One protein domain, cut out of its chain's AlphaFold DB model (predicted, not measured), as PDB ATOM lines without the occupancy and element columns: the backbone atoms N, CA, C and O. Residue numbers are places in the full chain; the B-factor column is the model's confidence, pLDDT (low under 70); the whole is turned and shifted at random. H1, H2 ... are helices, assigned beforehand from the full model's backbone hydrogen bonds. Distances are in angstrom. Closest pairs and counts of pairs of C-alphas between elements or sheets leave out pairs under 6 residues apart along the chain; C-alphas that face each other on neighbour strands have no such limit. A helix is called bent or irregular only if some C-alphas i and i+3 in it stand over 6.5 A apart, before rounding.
ATOM      1  N   ARG A 126     121.263 169.473  94.156       81.94
ATOM      2  CA  ARG A 126     119.869 169.493  94.664       81.94
ATOM      3  C   ARG A 126     118.997 168.368  94.093       81.94
ATOM      4  O   ARG A 126     118.107 167.885  94.780       81.94
ATOM      5  N   ARG A 127     119.262 167.936  92.856       86.81
ATOM      6  CA  ARG A 127     118.551 166.815  92.215       86.81
ATOM      7  C   ARG A 127     118.783 165.499  92.957       86.81
ATOM      8  O   ARG A 127     117.832 164.763  93.186       86.81
ATOM      9  N   MET A 128     120.024 165.244  93.374       85.50
ATOM     10  CA  MET A 128     120.376 164.040  94.124       85.50
ATOM     11  C   MET A 128     119.754 164.043  95.521       85.50
ATOM     12  O   MET A 128     119.262 163.015  95.969       85.50
ATOM     13  N   LEU A 129     119.714 165.207  96.183       84.81
ATOM     14  CA  LEU A 129     119.046 165.347  97.480       84.81
ATOM     15  C   LEU A 129     117.568 164.958  97.389       84.81
ATOM     16  O   LEU A 129     117.098 164.162  98.196       84.81
ATOM     17  N   TRP A 130     116.849 165.496  96.398       89.81
ATOM     18  CA  TRP A 130     115.440 165.168  96.187       89.81
ATOM     19  C   TRP A 130     115.244 163.689  95.869       89.81
ATOM     20  O   TRP A 130     114.396 163.058  96.489       89.81
ATOM     21  N   PHE A 131     116.056 163.123  94.973       91.12
ATOM     22  CA  PHE A 131     115.992 161.700  94.642       91.12
ATOM     23  C   PHE A 131     116.174 160.811  95.881       91.12
ATOM     24  O   PHE A 131     115.330 159.962  96.156       91.12
ATOM     25  N   LEU A 132     117.231 161.051  96.663       87.06
ATOM     26  CA  LEU A 132     117.533 160.285  97.872       87.06
ATOM     27  C   LEU A 132     116.461 160.457  98.955       87.06
ATOM     28  O   LEU A 132     116.055 159.479  99.576       87.06
ATOM     29  N   THR A 133     115.973 161.682  99.164       86.75
ATOM     30  CA  THR A 133     114.944 161.963 100.177       86.75
ATOM     31  C   THR A 133     113.621 161.300  99.806       86.75
ATOM     32  O   THR A 133     112.990 160.676 100.654       86.75
ATOM     33  N   VAL A 134     113.203 161.384  98.539       91.19
ATOM     34  CA  VAL A 134     111.980 160.724  98.061       91.19
ATOM     35  C   VAL A 134     112.111 159.208  98.188       91.19
ATOM     36  O   VAL A 134     111.245 158.581  98.786       91.19
ATOM     37  N   LEU A 135     113.217 158.624  97.719       89.44
ATOM     38  CA  LEU A 135     113.457 157.184  97.830       89.44
ATOM     39  C   LEU A 135     113.372 156.704  99.287       89.44
ATOM     40  O   LEU A 135     112.655 155.749  99.586       89.44
ATOM     41  N   TYR A 136     114.057 157.400 100.195       86.62
ATOM     42  CA  TYR A 136     114.100 157.032 101.607       86.62
ATOM     43  C   TYR A 136     112.743 157.206 102.298       86.62
ATOM     44  O   TYR A 136     112.290 156.318 103.016       86.62
ATOM     45  N   THR A 137     112.053 158.324 102.054       86.31
ATOM     46  CA  THR A 137     110.714 158.563 102.619       86.31
ATOM     47  C   THR A 137     109.689 157.547 102.121       86.31
ATOM     48  O   THR A 137     108.880 157.083 102.921       86.31
ATOM     49  N   CYS A 138     109.743 157.134 100.849       87.44
ATOM     50  CA  CYS A 138     108.876 156.080 100.321       87.44
ATOM     51  C   CYS A 138     109.081 154.748 101.048       87.44
ATOM     52  O   CYS A 138     108.107 154.125 101.468       87.44
ATOM     53  N   VAL A 139     110.330 154.324 101.238       85.88
ATOM     54  CA  VAL A 139     110.623 153.071 101.948       85.88
ATOM     55  C   VAL A 139     110.245 153.162 103.420       85.88
ATOM     56  O   VAL A 139     109.598 152.252 103.935       85.88
ATOM     57  N   LEU A 140     110.556 154.279 104.084       82.44
ATOM     58  CA  LEU A 140     110.167 154.507 105.473       82.44
ATOM     59  C   LEU A 140     108.645 154.411 105.644       82.44
ATOM     60  O   LEU A 140     108.176 153.765 106.576       82.44
ATOM     61  N   LEU A 141     107.872 155.011 104.732       84.12
ATOM     62  CA  LEU A 141     106.411 154.932 104.749       84.12
ATOM     63  C   LEU A 141     105.914 153.492 104.603       84.12
ATOM     64  O   LEU A 141     105.002 153.102 105.327       84.12
ATOM     65  N   VAL A 142     106.526 152.692 103.724       83.19
ATOM     66  CA  VAL A 142     106.194 151.266 103.576       83.19
ATOM     67  C   VAL A 142     106.508 150.501 104.863       83.19
ATOM     68  O   VAL A 142     105.642 149.792 105.371       83.19
ATOM     69  N   CYS A 143     107.696 150.681 105.443       77.00
ATOM     70  CA  CYS A 143     108.074 150.038 106.705       77.00
ATOM     71  C   CYS A 143     107.117 150.416 107.844       77.00
ATOM     72  O   CYS A 143     106.626 149.547 108.561       77.00
ATOM     73  N   VAL A 144     106.798 151.704 107.985       77.62
ATOM     74  CA  VAL A 144     105.875 152.203 109.011       77.62
ATOM     75  C   VAL A 144     104.461 151.663 108.788       77.62
ATOM     76  O   VAL A 144     103.835 151.223 109.748       77.62
ATOM     77  N   ALA A 145     103.968 151.618 107.548       77.31
ATOM     78  CA  ALA A 145     102.653 151.060 107.227       77.31
ATOM     79  C   ALA A 145     102.552 149.553 107.522       77.31
ATOM     80  O   ALA A 145     101.493 149.085 107.935       77.31
ATOM     81  N   LEU A 146     103.643 148.802 107.350       73.19
ATOM     82  CA  LEU A 146     103.703 147.374 107.672       73.19
ATOM     83  C   LEU A 146     103.800 147.112 109.183       73.19
ATOM     84  O   LEU A 146     103.255 146.122 109.669       73.19
ATOM     85  N   LEU A 147     104.461 148.000 109.932       68.44
ATOM     86  CA  LEU A 147     104.711 147.837 111.368       68.44
ATOM     87  C   LEU A 147     103.625 148.471 112.258       68.44
ATOM     88  O   LEU A 147     103.356 147.962 113.345       68.44
ATOM     89  N   LEU A 148     102.941 149.530 111.817       69.00
ATOM     90  CA  LEU A 148     101.852 150.191 112.563       69.00
ATOM     91  C   LEU A 148     100.728 149.236 113.017       69.00
ATOM     92  O   LEU A 148     100.352 149.293 114.190       69.00
ATOM     93  N   PRO A 149     100.207 148.326 112.167       64.12
ATOM     94  CA  PRO A 149      99.166 147.381 112.570       64.12
ATOM     95  C   PRO A 149      99.631 146.432 113.683       64.12
ATOM     96  O   PRO A 149      98.854 146.090 114.577       64.12
ATOM     97  N   THR A 150     100.922 146.077 113.691       57.53
ATOM     98  CA  THR A 150     101.513 145.222 114.734       57.53
ATOM     99  C   THR A 150     101.580 145.914 116.099       57.53
ATOM    100  O   THR A 150     101.451 145.245 117.121       57.53
ATOM    101  N   LEU A 151     101.690 147.249 116.128       53.31
ATOM    102  CA  LEU A 151     101.673 148.057 117.354       53.31
ATOM    103  C   LEU A 151     100.248 148.308 117.880       53.31
ATOM    104  O   LEU A 151     100.059 148.451 119.085       53.31
ATOM    105  N   GLY A 152      99.247 148.342 116.993       55.75
ATOM    106  CA  GLY A 152      97.832 148.551 117.331       55.75
ATOM    107  C   GLY A 152      97.042 147.280 117.674       55.75
ATOM    108  O   GLY A 152      95.829 147.354 117.847       55.75
ATOM    109  N   GLY A 153      97.693 146.114 117.734       52.19
ATOM    110  CA  GLY A 153      97.046 144.831 118.040       52.19
ATOM    111  C   GLY A 153      96.245 144.206 116.886       52.19
ATOM    112  O   GLY A 153      95.645 143.150 117.072       52.19
ATOM    113  N   VAL A 154      96.257 144.807 115.690       51.91
ATOM    114  CA  VAL A 154      95.570 144.291 114.495       51.91
ATOM    115  C   VAL A 154      96.603 143.629 113.582       51.91
ATOM    116  O   VAL A 154      97.282 144.288 112.797       51.91
ATOM    117  N   GLN A 155      96.745 142.306 113.675       52.25
ATOM    118  CA  GLN A 155      97.650 141.561 112.797       52.25
ATOM    119  C   GLN A 155      97.027 141.360 111.409       52.25
ATOM    120  O   GLN A 155      96.307 140.396 111.174       52.25
ATOM    121  N   VAL A 156      97.307 142.280 110.481       50.34
ATOM    122  CA  VAL A 156      96.927 142.152 109.055       50.34
ATOM    123  C   VAL A 156      97.864 141.182 108.315       50.34
ATOM    124  O   VAL A 156      97.475 140.540 107.344       50.34
ATOM    125  N   ILE A 157      99.101 141.048 108.798       55.56
ATOM    126  CA  ILE A 157     100.145 140.151 108.294       55.56
ATOM    127  C   ILE A 157     100.821 139.537 109.532       55.56
ATOM    128  O   ILE A 157     101.000 140.238 110.530       55.56
ATOM    129  N   SER A 158     101.189 138.248 109.495       56.53
ATOM    130  CA  SER A 158     102.008 137.635 110.556       56.53
ATOM    131  C   SER A 158     103.236 138.512 110.826       56.53
ATOM    132  O   SER A 158     103.940 138.875 109.882       56.53
ATOM    133  N   GLY A 159     103.485 138.874 112.091       60.62
ATOM    134  CA  GLY A 159     104.533 139.835 112.467       60.62
ATOM    135  C   GLY A 159     105.931 139.482 111.938       60.62
ATOM    136  O   GLY A 159     106.705 140.383 111.632       60.62
ATOM    137  N   ALA A 160     106.219 138.189 111.742       62.53
ATOM    138  CA  ALA A 160     107.456 137.711 111.120       62.53
ATOM    139  C   ALA A 160     107.594 138.180 109.657       62.53
ATOM    140  O   ALA A 160     108.590 138.782 109.277       62.53
ATOM    141  N   ASN A 161     106.546 138.032 108.844       68.88
ATOM    142  CA  ASN A 161     106.591 138.434 107.433       68.88
ATOM    143  C   ASN A 161     106.762 139.956 107.276       68.88
ATOM    144  O   ASN A 161     107.411 140.410 106.338       68.88
ATOM    145  N   ALA A 162     106.188 140.753 108.185       69.56
ATOM    146  CA  ALA A 162     106.329 142.210 108.160       69.56
ATOM    147  C   ALA A 162     107.768 142.655 108.480       69.56
ATOM    148  O   ALA A 162     108.308 143.518 107.785       69.56
ATOM    149  N   ASN A 163     108.402 142.033 109.480       70.56
ATOM    150  CA  ASN A 163     109.803 142.286 109.822       70.56
ATOM    151  C   ASN A 163     110.740 141.874 108.683       70.56
ATOM    152  O   ASN A 163     111.623 142.649 108.312       70.56
ATOM    153  N   PHE A 164     110.497 140.714 108.070       75.88
ATOM    154  CA  PHE A 164     111.254 140.252 106.912       75.88
ATOM    155  C   PHE A 164     111.196 141.234 105.735       75.88
ATOM    156  O   PHE A 164     112.223 141.593 105.156       75.88
ATOM    157  N   ILE A 165     109.995 141.717 105.394       79.00
ATOM    158  CA  ILE A 165     109.812 142.685 104.304       79.00
ATOM    159  C   ILE A 165     110.511 144.006 104.636       79.00
ATOM    160  O   ILE A 165     111.208 144.553 103.780       79.00
ATOM    161  N   ALA A 166     110.368 144.512 105.865       77.00
ATOM    162  CA  ALA A 166     111.065 145.723 106.294       77.00
ATOM    163  C   ALA A 166     112.589 145.567 106.166       77.00
ATOM    164  O   ALA A 166     113.263 146.474 105.683       77.00
ATOM    165  N   TYR A 167     113.118 144.393 106.511       76.44
ATOM    166  CA  TYR A 167     114.537 144.086 106.395       76.44
ATOM    167  C   TYR A 167     115.034 144.075 104.942       76.44
ATOM    168  O   TYR A 167     116.058 144.686 104.627       76.44
ATOM    169  N   ILE A 168     114.283 143.450 104.026       83.00
ATOM    170  CA  ILE A 168     114.592 143.480 102.586       83.00
ATOM    171  C   ILE A 168     114.621 144.917 102.063       83.00
ATOM    172  O   ILE A 168     115.503 145.268 101.280       83.00
ATOM    173  N   MET A 169     113.672 145.752 102.487       83.12
ATOM    174  CA  MET A 169     113.597 147.144 102.046       83.12
ATOM    175  C   MET A 169     114.799 147.973 102.515       83.12
ATOM    176  O   MET A 169     115.300 148.802 101.752       83.12
ATOM    177  N   VAL A 170     115.298 147.718 103.727       79.75
ATOM    178  CA  VAL A 170     116.533 148.339 104.235       79.75
ATOM    179  C   VAL A 170     117.730 147.908 103.387       79.75
ATOM    180  O   VAL A 170     118.424 148.767 102.848       79.75
ATOM    181  N   ILE A 171     117.911 146.601 103.148       82.38
ATOM    182  CA  ILE A 171     118.983 146.100 102.264       82.38
ATOM    183  C   ILE A 171     118.883 146.722 100.865       82.38
ATOM    184  O   ILE A 171     119.894 147.078 100.254       82.38
ATOM    185  N   PHE A 172     117.672 146.873 100.333       87.25
ATOM    186  CA  PHE A 172     117.456 147.508  99.038       87.25
ATOM    187  C   PHE A 172     117.938 148.969  99.024       87.25
ATOM    188  O   PHE A 172     118.632 149.373  98.092       87.25
ATOM    189  N   ILE A 173     117.648 149.761 100.059       85.31
ATOM    190  CA  ILE A 173     118.172 151.132 100.154       85.31
ATOM    191  C   ILE A 173     119.691 151.145 100.283       85.31
ATOM    192  O   ILE A 173     120.350 151.884  99.545       85.31
ATOM    193  N   GLU A 174     120.249 150.326 101.174       83.38
ATOM    194  CA  GLU A 174     121.695 150.260 101.390       83.38
ATOM    195  C   GLU A 174     122.419 149.923 100.080       83.38
ATOM    196  O   GLU A 174     123.373 150.600  99.691       83.38
ATOM    197  N   THR A 175     121.915 148.934  99.338       85.06
ATOM    198  CA  THR A 175     122.473 148.537  98.039       85.06
ATOM    199  C   THR A 175     122.341 149.632  96.985       85.06
ATOM    200  O   THR A 175     123.318 149.899  96.284       85.06
ATOM    201  N   VAL A 176     121.202 150.328  96.887       88.44
ATOM    202  CA  VAL A 176     121.047 151.467  95.962       88.44
ATOM    203  C   VAL A 176     122.049 152.577  96.286       88.44
ATOM    204  O   VAL A 176     122.697 153.110  95.381       88.44
ATOM    205  N   VAL A 177     122.229 152.902  97.566       85.12
ATOM    206  CA  VAL A 177     123.197 153.912  98.011       85.12
ATOM    207  C   VAL A 177     124.635 153.484  97.689       85.12
ATOM    208  O   VAL A 177     125.414 154.281  97.150       85.12
ATOM    209  N   ILE A 178     124.988 152.221  97.931       82.56
ATOM    210  CA  ILE A 178     126.299 151.657  97.575       82.56
ATOM    211  C   ILE A 178     126.525 151.720  96.061       82.56
ATOM    212  O   ILE A 178     127.571 152.178  95.605       82.56
ATOM    213  N   VAL A 179     125.540 151.327  95.253       86.75
ATOM    214  CA  VAL A 179     125.652 151.367  93.789       86.75
ATOM    215  C   VAL A 179     125.824 152.804  93.296       86.75
ATOM    216  O   VAL A 179     126.668 153.054  92.438       86.75
ATOM    217  N   LEU A 180     125.093 153.771  93.856       85.62
ATOM    218  CA  LEU A 180     125.208 155.184  93.479       85.62
ATOM    219  C   LEU A 180     126.557 155.797  93.858       85.62
ATOM    220  O   LEU A 180     127.119 156.579  93.083       85.62
ATOM    221  N   THR A 181     127.082 155.457  95.036       82.12
ATOM    222  CA  THR A 181     128.417 155.900  95.465       82.12
ATOM    223  C   THR A 181     129.509 155.253  94.617       82.12
ATOM    224  O   THR A 181     130.420 155.949  94.159       82.12
ATOM    225  N   MET A 182     129.376 153.959  94.304       81.50
ATOM    226  CA  MET A 182     130.310 153.236  93.444       81.50
ATOM    227  C   MET A 182     130.301 153.765  92.007       81.50
ATOM    228  O   MET A 182     131.358 154.043  91.440       81.50
ATOM    229  N   TYR A 183     129.112 153.962  91.437       85.56
ATOM    230  CA  TYR A 183     128.925 154.495  90.091       85.56
ATOM    231  C   TYR A 183     129.560 155.877  89.942       85.56
ATOM    232  O   TYR A 183     130.291 156.123  88.980       85.56
ATOM    233  N   ARG A 184     129.345 156.766  90.921       82.56
ATOM    234  CA  ARG A 184     129.955 158.097  90.907       82.56
ATOM    235  C   ARG A 184     131.478 158.029  91.004       82.56
ATOM    236  O   ARG A 184     132.149 158.708  90.230       82.56
ATOM    237  N   GLY A 185     132.012 157.154  91.858       76.31
ATOM    238  CA  GLY A 185     133.454 156.911  91.941       76.31
ATOM    239  C   GLY A 185     134.064 156.480  90.601       76.31
ATOM    240  O   GLY A 185     135.107 156.993  90.199       76.31
ATOM    241  N   ILE A 186     133.378 155.608  89.852       79.00
ATOM    242  CA  ILE A 186     133.821 155.174  88.517       79.00
ATOM    243  C   ILE A 186     133.735 156.316  87.497       79.00
ATOM    244  O   ILE A 186     134.634 156.459  86.663       79.00
ATOM    245  N   LEU A 187     132.673 157.129  87.535       80.38
ATOM    246  CA  LEU A 187     132.530 158.284  86.645       80.38
ATOM    247  C   LEU A 187     133.650 159.305  86.857       80.38
ATOM    248  O   LEU A 187     134.262 159.738  85.880       80.38
ATOM    249  N   ASP A 188     133.944 159.645  88.112       74.25
ATOM    250  CA  ASP A 188     134.994 160.607  88.444       74.25
ATOM    251  C   ASP A 188     136.387 160.037  88.092       74.25
ATOM    252  O   ASP A 188     137.227 160.754  87.541       74.25
ATOM    253  N   TYR A 189     136.613 158.728  88.267       70.94
ATOM    254  CA  TYR A 189     137.834 158.053  87.804       70.94
ATOM    255  C   TYR A 189     138.006 158.142  86.277       70.94
ATOM    256  O   TYR A 189     139.054 158.565  85.786       70.94
ATOM    257  N   ARG A 190     136.957 157.813  85.508       73.00
ATOM    258  CA  ARG A 190     136.990 157.829  84.032       73.00
ATOM    259  C   ARG A 190     137.126 159.235  83.449       73.00
ATOM    260  O   ARG A 190     137.819 159.411  82.447       73.00
ATOM    261  N   ALA A 191     136.470 160.230  84.044       71.31
ATOM    262  CA  ALA A 191     136.567 161.624  83.605       71.31
ATOM    263  C   ALA A 191     138.001 162.165  83.747       71.31
ATOM    264  O   ALA A 191     138.480 162.905  82.887       71.31
ATOM    265  N   THR A 192     138.705 161.718  84.785       62.75
ATOM    266  CA  THR A 192     140.081 162.128  85.091       62.75
ATOM    267  C   THR A 192     141.094 161.517  84.129       62.75
ATOM    268  O   THR A 192     141.994 162.212  83.668       62.75
ATOM    269  N   THR A 193     140.928 160.249  83.737       65.06
ATOM    270  CA  THR A 193     141.783 159.629  82.704       65.06
ATOM    271  C   THR A 193     141.691 160.365  81.359       65.06
ATOM    272  O   THR A 193     142.622 160.310  80.563       65.06
ATOM    273  N   ARG A 194     140.585 161.082  81.108       62.28
ATOM    274  CA  ARG A 194     140.378 161.890  79.897       62.28
ATOM    275  C   ARG A 194     140.851 163.339  80.003       62.28
ATOM    276  O   ARG A 194     141.214 163.912  78.982       62.28
ATOM    277  N   SER A 195     140.816 163.935  81.192       58.38
ATOM    278  CA  SER A 195     141.150 165.347  81.417       58.38
ATOM    279  C   SER A 195     142.304 165.426  82.409       58.38
ATOM    280  O   SER A 195     142.082 165.406  83.616       58.38
ATOM    281  N   GLY A 196     143.542 165.479  81.914       56.88
ATOM    282  CA  GLY A 196     144.784 165.422  82.700       56.88
ATOM    283  C   GLY A 196     145.061 166.601  83.650       56.88
ATOM    284  O   GLY A 196     146.208 167.014  83.770       56.88
ATOM    285  N   GLY A 197     144.058 167.166  84.330       57.78
ATOM    286  CA  GLY A 197     144.253 168.319  85.204       57.78
ATOM    287  C   GLY A 197     143.093 168.620  86.150       57.78
ATOM    288  O   GLY A 197     142.302 169.505  85.864       57.78
ATOM    289  N   VAL A 198     143.036 167.944  87.304       56.78
ATOM    290  CA  VAL A 198     142.616 168.538  88.597       56.78
ATOM    291  C   VAL A 198     143.056 167.621  89.756       56.78
ATOM    292  O   VAL A 198     142.314 166.725  90.155       56.78
ATOM    293  N   PRO A 199     144.262 167.807  90.326       58.78
ATOM    294  CA  PRO A 199     144.820 166.881  91.321       58.78
ATOM    295  C   PRO A 199     144.136 166.934  92.702       58.78
ATOM    296  O   PRO A 199     144.166 165.952  93.436       58.78
ATOM    297  N   LEU A 200     143.492 168.050  93.070       58.25
ATOM    298  CA  LEU A 200     143.065 168.299  94.457       58.25
ATOM    299  C   LEU A 200     141.675 167.724  94.791       58.25
ATOM    300  O   LEU A 200     141.503 167.073  95.818       58.25
ATOM    301  N   ILE A 201     140.700 167.881  93.887       59.03
ATOM    302  CA  ILE A 201     139.374 167.238  94.005       59.03
ATOM    303  C   ILE A 201     139.510 165.713  93.876       59.03
ATOM    304  O   ILE A 201     138.781 164.966  94.523       59.03
ATOM    305  N   LEU A 202     140.491 165.259  93.089       59.09
ATOM    306  CA  LEU A 202     140.790 163.852  92.856       59.09
ATOM    307  C   LEU A 202     141.426 163.163  94.065       59.09
ATOM    308  O   LEU A 202     141.062 162.037  94.385       59.09
ATOM    309  N   ALA A 203     142.375 163.820  94.738       61.88
ATOM    310  CA  ALA A 203     142.969 163.276  95.956       61.88
ATOM    311  C   ALA A 203     141.888 163.066  97.025       61.88
ATOM    312  O   ALA A 203     141.785 161.985  97.595       61.88
ATOM    313  N   PHE A 204     141.013 164.058  97.208       64.38
ATOM    314  CA  PHE A 204     139.900 163.963  98.148       64.38
ATOM    315  C   PHE A 204     138.886 162.875  97.761       64.38
ATOM    316  O   PHE A 204     138.506 162.069  98.610       64.38
ATOM    317  N   SER A 205     138.469 162.805  96.490       63.00
ATOM    318  CA  SER A 205     137.504 161.794  96.039       63.00
ATOM    319  C   SER A 205     138.079 160.381  96.098       63.00
ATOM    320  O   SER A 205     137.378 159.462  96.512       63.00
ATOM    321  N   ARG A 206     139.363 160.204  95.763       64.94
ATOM    322  CA  ARG A 206     140.058 158.917  95.848       64.94
ATOM    323  C   ARG A 206     140.178 158.439  97.291       64.94
ATOM    324  O   ARG A 206     139.856 157.283  97.541       64.94
ATOM    325  N   THR A 207     140.577 159.303  98.225       66.00
ATOM    326  CA  THR A 207     140.664 158.944  99.650       66.00
ATOM    327  C   THR A 207     139.280 158.629 100.220       66.00
ATOM    328  O   THR A 207     139.073 157.556 100.775       66.00
ATOM    329  N   MET A 208     138.277 159.479  99.966       67.00
ATOM    330  CA  MET A 208     136.895 159.226 100.403       67.00
ATOM    331  C   MET A 208     136.294 157.940  99.819       67.00
ATOM    332  O   MET A 208     135.462 157.303 100.474       67.00
ATOM    333  N   TYR A 209     136.674 157.582  98.588       68.62
ATOM    334  CA  TYR A 209     136.236 156.362  97.917       68.62
ATOM    335  C   TYR A 209     136.941 155.128  98.472       68.62
ATOM    336  O   TYR A 209     136.279 154.144  98.777       68.62
ATOM    337  N   GLN A 210     138.261 155.178  98.641       72.00
ATOM    338  CA  GLN A 210     139.045 154.052  99.140       72.00
ATOM    339  C   GLN A 210     138.642 153.691 100.576       72.00
ATOM    340  O   GLN A 210     138.352 152.525 100.852       72.00
ATOM    341  N   ASP A 211     138.488 154.700 101.432       70.38
ATOM    342  CA  ASP A 211     138.045 154.516 102.818       70.38
ATOM    343  C   ASP A 211     136.542 154.189 102.885       70.38
ATOM    344  O   ASP A 211     136.059 153.495 103.778       70.38
ATOM    345  N   GLY A 212     135.761 154.668 101.912       71.56
ATOM    346  CA  GLY A 212     134.332 154.390 101.828       71.56
ATOM    347  C   GLY A 212     133.988 152.986 101.406       71.56
ATOM    348  O   GLY A 212     133.162 152.354 102.053       71.56
ATOM    349  N   VAL A 213     134.612 152.486 100.348       72.81
ATOM    350  CA  VAL A 213     134.303 151.164  99.797       72.81
ATOM    351  C   VAL A 213     134.587 150.063 100.815       72.81
ATOM    352  O   VAL A 213     133.777 149.149 100.942       72.81
ATOM    353  N   GLN A 214     135.673 150.167 101.586       76.38
ATOM    354  CA  GLN A 214     135.972 149.203 102.652       76.38
ATOM    355  C   GLN A 214     134.865 149.170 103.711       76.38
ATOM    356  O   GLN A 214     134.367 148.098 104.055       76.38
ATOM    357  N   TYR A 215     134.423 150.345 104.160       74.75
ATOM    358  CA  TYR A 215     133.310 150.476 105.096       74.75
ATOM    359  C   TYR A 215     132.003 149.897 104.528       74.75
ATOM    360  O   TYR A 215     131.316 149.130 105.200       74.75
ATOM    361  N   TYR A 216     131.684 150.194 103.265       74.06
ATOM    362  CA  TYR A 216     130.477 149.692 102.601       74.06
ATOM    363  C   TYR A 216     130.469 148.170 102.435       74.06
ATOM    364  O   TYR A 216     129.430 147.545 102.639       74.06
ATOM    365  N   LEU A 217     131.610 147.562 102.101       78.00
ATOM    366  CA  LEU A 217     131.727 146.104 102.013       78.00
ATOM    367  C   LEU A 217     131.515 145.442 103.378       78.00
ATOM    368  O   LEU A 217     130.839 144.417 103.458       78.00
ATOM    369  N   CYS A 218     132.041 146.048 104.446       80.62
ATOM    370  CA  CYS A 218     131.838 145.556 105.806       80.62
ATOM    371  C   CYS A 218     130.364 145.634 106.223       80.62
ATOM    372  O   CYS A 218     129.837 144.649 106.741       80.62
ATOM    373  N   ILE A 219     129.681 146.755 105.951       76.06
ATOM    374  CA  ILE A 219     128.238 146.879 106.217       76.06
ATOM    375  C   ILE A 219     127.462 145.832 105.433       76.06
ATOM    376  O   ILE A 219     126.676 145.109 106.030       76.06
ATOM    377  N   LEU A 220     127.710 145.696 104.129       75.25
ATOM    378  CA  LEU A 220     126.990 144.737 103.295       75.25
ATOM    379  C   LEU A 220     127.150 143.304 103.824       75.25
ATOM    380  O   LEU A 220     126.171 142.565 103.910       75.25
ATOM    381  N   ALA A 221     128.363 142.917 104.227       81.69
ATOM    382  CA  ALA A 221     128.611 141.613 104.836       81.69
ATOM    383  C   ALA A 221     127.851 141.437 106.164       81.69
ATOM    384  O   ALA A 221     127.270 140.373 106.403       81.69
ATOM    385  N   CYS A 222     127.798 142.479 107.001       78.44
ATOM    386  CA  CYS A 222     127.025 142.470 108.244       78.44
ATOM    387  C   CYS A 222     125.514 142.370 107.973       78.44
ATOM    388  O   CYS A 222     124.854 141.526 108.577       78.44
ATOM    389  N   SER A 223     124.971 143.148 107.032       75.69
ATOM    390  CA  SER A 223     123.557 143.119 106.635       75.69
ATOM    391  C   SER A 223     123.162 141.768 106.025       75.69
ATOM    392  O   SER A 223     122.096 141.233 106.328       75.69
ATOM    393  N   ILE A 224     124.028 141.139 105.225       78.88
ATOM    394  CA  ILE A 224     123.773 139.782 104.711       78.88
ATOM    395  C   ILE A 224     123.764 138.770 105.859       78.88
ATOM    396  O   ILE A 224     122.835 137.971 105.961       78.88
ATOM    397  N   THR A 225     124.757 138.825 106.751       80.75
ATOM    398  CA  THR A 225     124.855 137.909 107.901       80.75
ATOM    399  C   THR A 225     123.631 138.033 108.810       80.75
ATOM    400  O   THR A 225     123.017 137.028 109.164       80.75
ATOM    401  N   ASN A 226     123.220 139.262 109.121       74.94
ATOM    402  CA  ASN A 226     122.021 139.541 109.908       74.94
ATOM    403  C   ASN A 226     120.741 139.058 109.203       74.94
ATOM    404  O   ASN A 226     119.854 138.521 109.863       74.94
ATOM    405  N   GLY A 227     120.662 139.166 107.873       71.00
ATOM    406  CA  GLY A 227     119.529 138.660 107.092       71.00
ATOM    407  C   GLY A 227     119.434 137.142 107.083       71.00
ATOM    408  O   GLY A 227     118.349 136.591 107.257       71.00
ATOM    409  N   VAL A 228     120.571 136.457 106.944       78.12
ATOM    410  CA  VAL A 228     120.640 134.996 107.060       78.12
ATOM    411  C   VAL A 228     120.218 134.562 108.461       78.12
ATOM    412  O   VAL A 228     119.395 133.659 108.590       78.12
ATOM    413  N   LEU A 229     120.706 135.235 109.508       70.31
ATOM    414  CA  LEU A 229     120.294 134.957 110.884       70.31
ATOM    415  C   LEU A 229     118.782 135.145 111.067       70.31
ATOM    416  O   LEU A 229     118.129 134.256 111.614       70.31
ATOM    417  N   LEU A 230     118.205 136.238 110.564       68.38
ATOM    418  CA  LEU A 230     116.763 136.483 110.643       68.38
ATOM    419  C   LEU A 230     115.966 135.380 109.931       68.38
ATOM    420  O   LEU A 230     115.073 134.796 110.534       68.38
ATOM    421  N   LEU A 231     116.348 135.023 108.702       68.31
ATOM    422  CA  LEU A 231     115.725 133.937 107.940       68.31
ATOM    423  C   LEU A 231     115.788 132.598 108.674       68.31
ATOM    424  O   LEU A 231     114.810 131.856 108.687       68.31
ATOM    425  N   THR A 232     116.917 132.283 109.311       67.56
ATOM    426  CA  THR A 232     117.042 131.037 110.083       67.56
ATOM    427  C   THR A 232     116.165 131.018 111.334       67.56
ATOM    428  O   THR A 232     115.782 129.940 111.788       67.56
ATOM    429  N   VAL A 233     115.828 132.188 111.883       62.41
ATOM    430  CA  VAL A 233     114.949 132.327 113.052       62.41
ATOM    431  C   VAL A 233     113.470 132.351 112.647       62.41
ATOM    432  O   VAL A 233     112.664 131.726 113.333       62.41
ATOM    433  N   GLU A 234     113.121 133.034 111.552       53.94
ATOM    434  CA  GLU A 234     111.742 133.226 111.064       53.94
ATOM    435  C   GLU A 234     111.229 132.120 110.131       53.94
ATOM    436  O   GLU A 234     110.021 132.005 109.952       53.94
ATOM    437  N   ALA A 235     112.085 131.262 109.563       48.94
ATOM    438  CA  ALA A 235     111.660 130.060 108.824       48.94
ATOM    439  C   ALA A 235     111.043 128.969 109.741       48.94
ATOM    440  O   ALA A 235     111.135 127.771 109.454       48.94
ATOM    441  N   ARG A 236     110.436 129.380 110.858       43.88
ATOM    442  CA  ARG A 236     109.914 128.571 111.956       43.88
ATOM    443  C   ARG A 236     108.531 129.060 112.364       43.88
ATOM    444  O   ARG A 236     107.718 128.181 112.728       43.88
TER     445      ARG A 236
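Overview. This is residues 126 to 236 of the 236 residues of an uncharacterized protein of Pterula gracilis (UniProt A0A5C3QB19). Three long helices run up and down in a thin, nearly flat zigzag, with H2 in the middle and H1 and H3 along its two sides, H1 and H3 being apart from each other. H1 runs beside the first part of H2, and its beginning, residues 126 to 131, sticks out free, as does the turn of residues 193 to 200 at the far end of the H2 and H3 hairpin. The printed part has 111 residues with three named helices, in the order H1, H2, H3, and no named strand; the class is all helix. The whole is loose, with a radius of gyration of the C-alphas of 19.0 A, and spans 62 by 31 by 16 A, only just flat.

Arrangement. H2, residues 159 to 194, touches both other helices. H3, residues 199 to 234, touches H2, and the closest C-alphas, those of Ala 160 and Glu 234, are 6.2 A apart. Their lines stand at a shallow tilt of 21 degrees, and they run opposite ways, a helical hairpin with centres 9.7 A apart. H1, residues 126 to 151, touches H2 at residues 159 to 173 of H2 alone. The closest C-alphas of H1 and H2 are those of Cys 143 and Ala 166, 5.3 A apart. H1 and H2 run opposite ways at a shallow tilt of 12 degrees, with centres 15.3 A apart, and are also a helical hairpin. H1 and H3 are apart. In H2 every O i to N i+4 pair is within hydrogen-bond range; in H1 it is 20 of 22 pairs and in H3 30 of 32.

Along the chain. H2 is 53.2 A from first to last C-alpha, beginning at C-alpha 159 at (104.533, 139.835, 112.467). H3 is 51.2 A long and ends at C-alpha 234 at (111.742, 133.226, 111.064). H1 is 36.1 A long and begins at C-alpha 126 at (119.869, 169.493, 94.664). H1 has a kink of 28 degrees near residue 145, and it is irregular, but only just: C-alphas 146 and 149 are 6.7 A apart.

Size, cuts and confidence. The two C-alphas farthest apart are those of Gly 153 and Gly 196, 62.9 A. The printed part has no cut and ends at residue 236, the chain's last residue. The link from H2 to H3, 4 residues, is tight, and that from H1 to H2, 7 residues, is short. The mean pLDDT of the printed part is 72.9, and 41 residues are under 70, namely residues 147 to 162, 192 to 209 and 230 to 236.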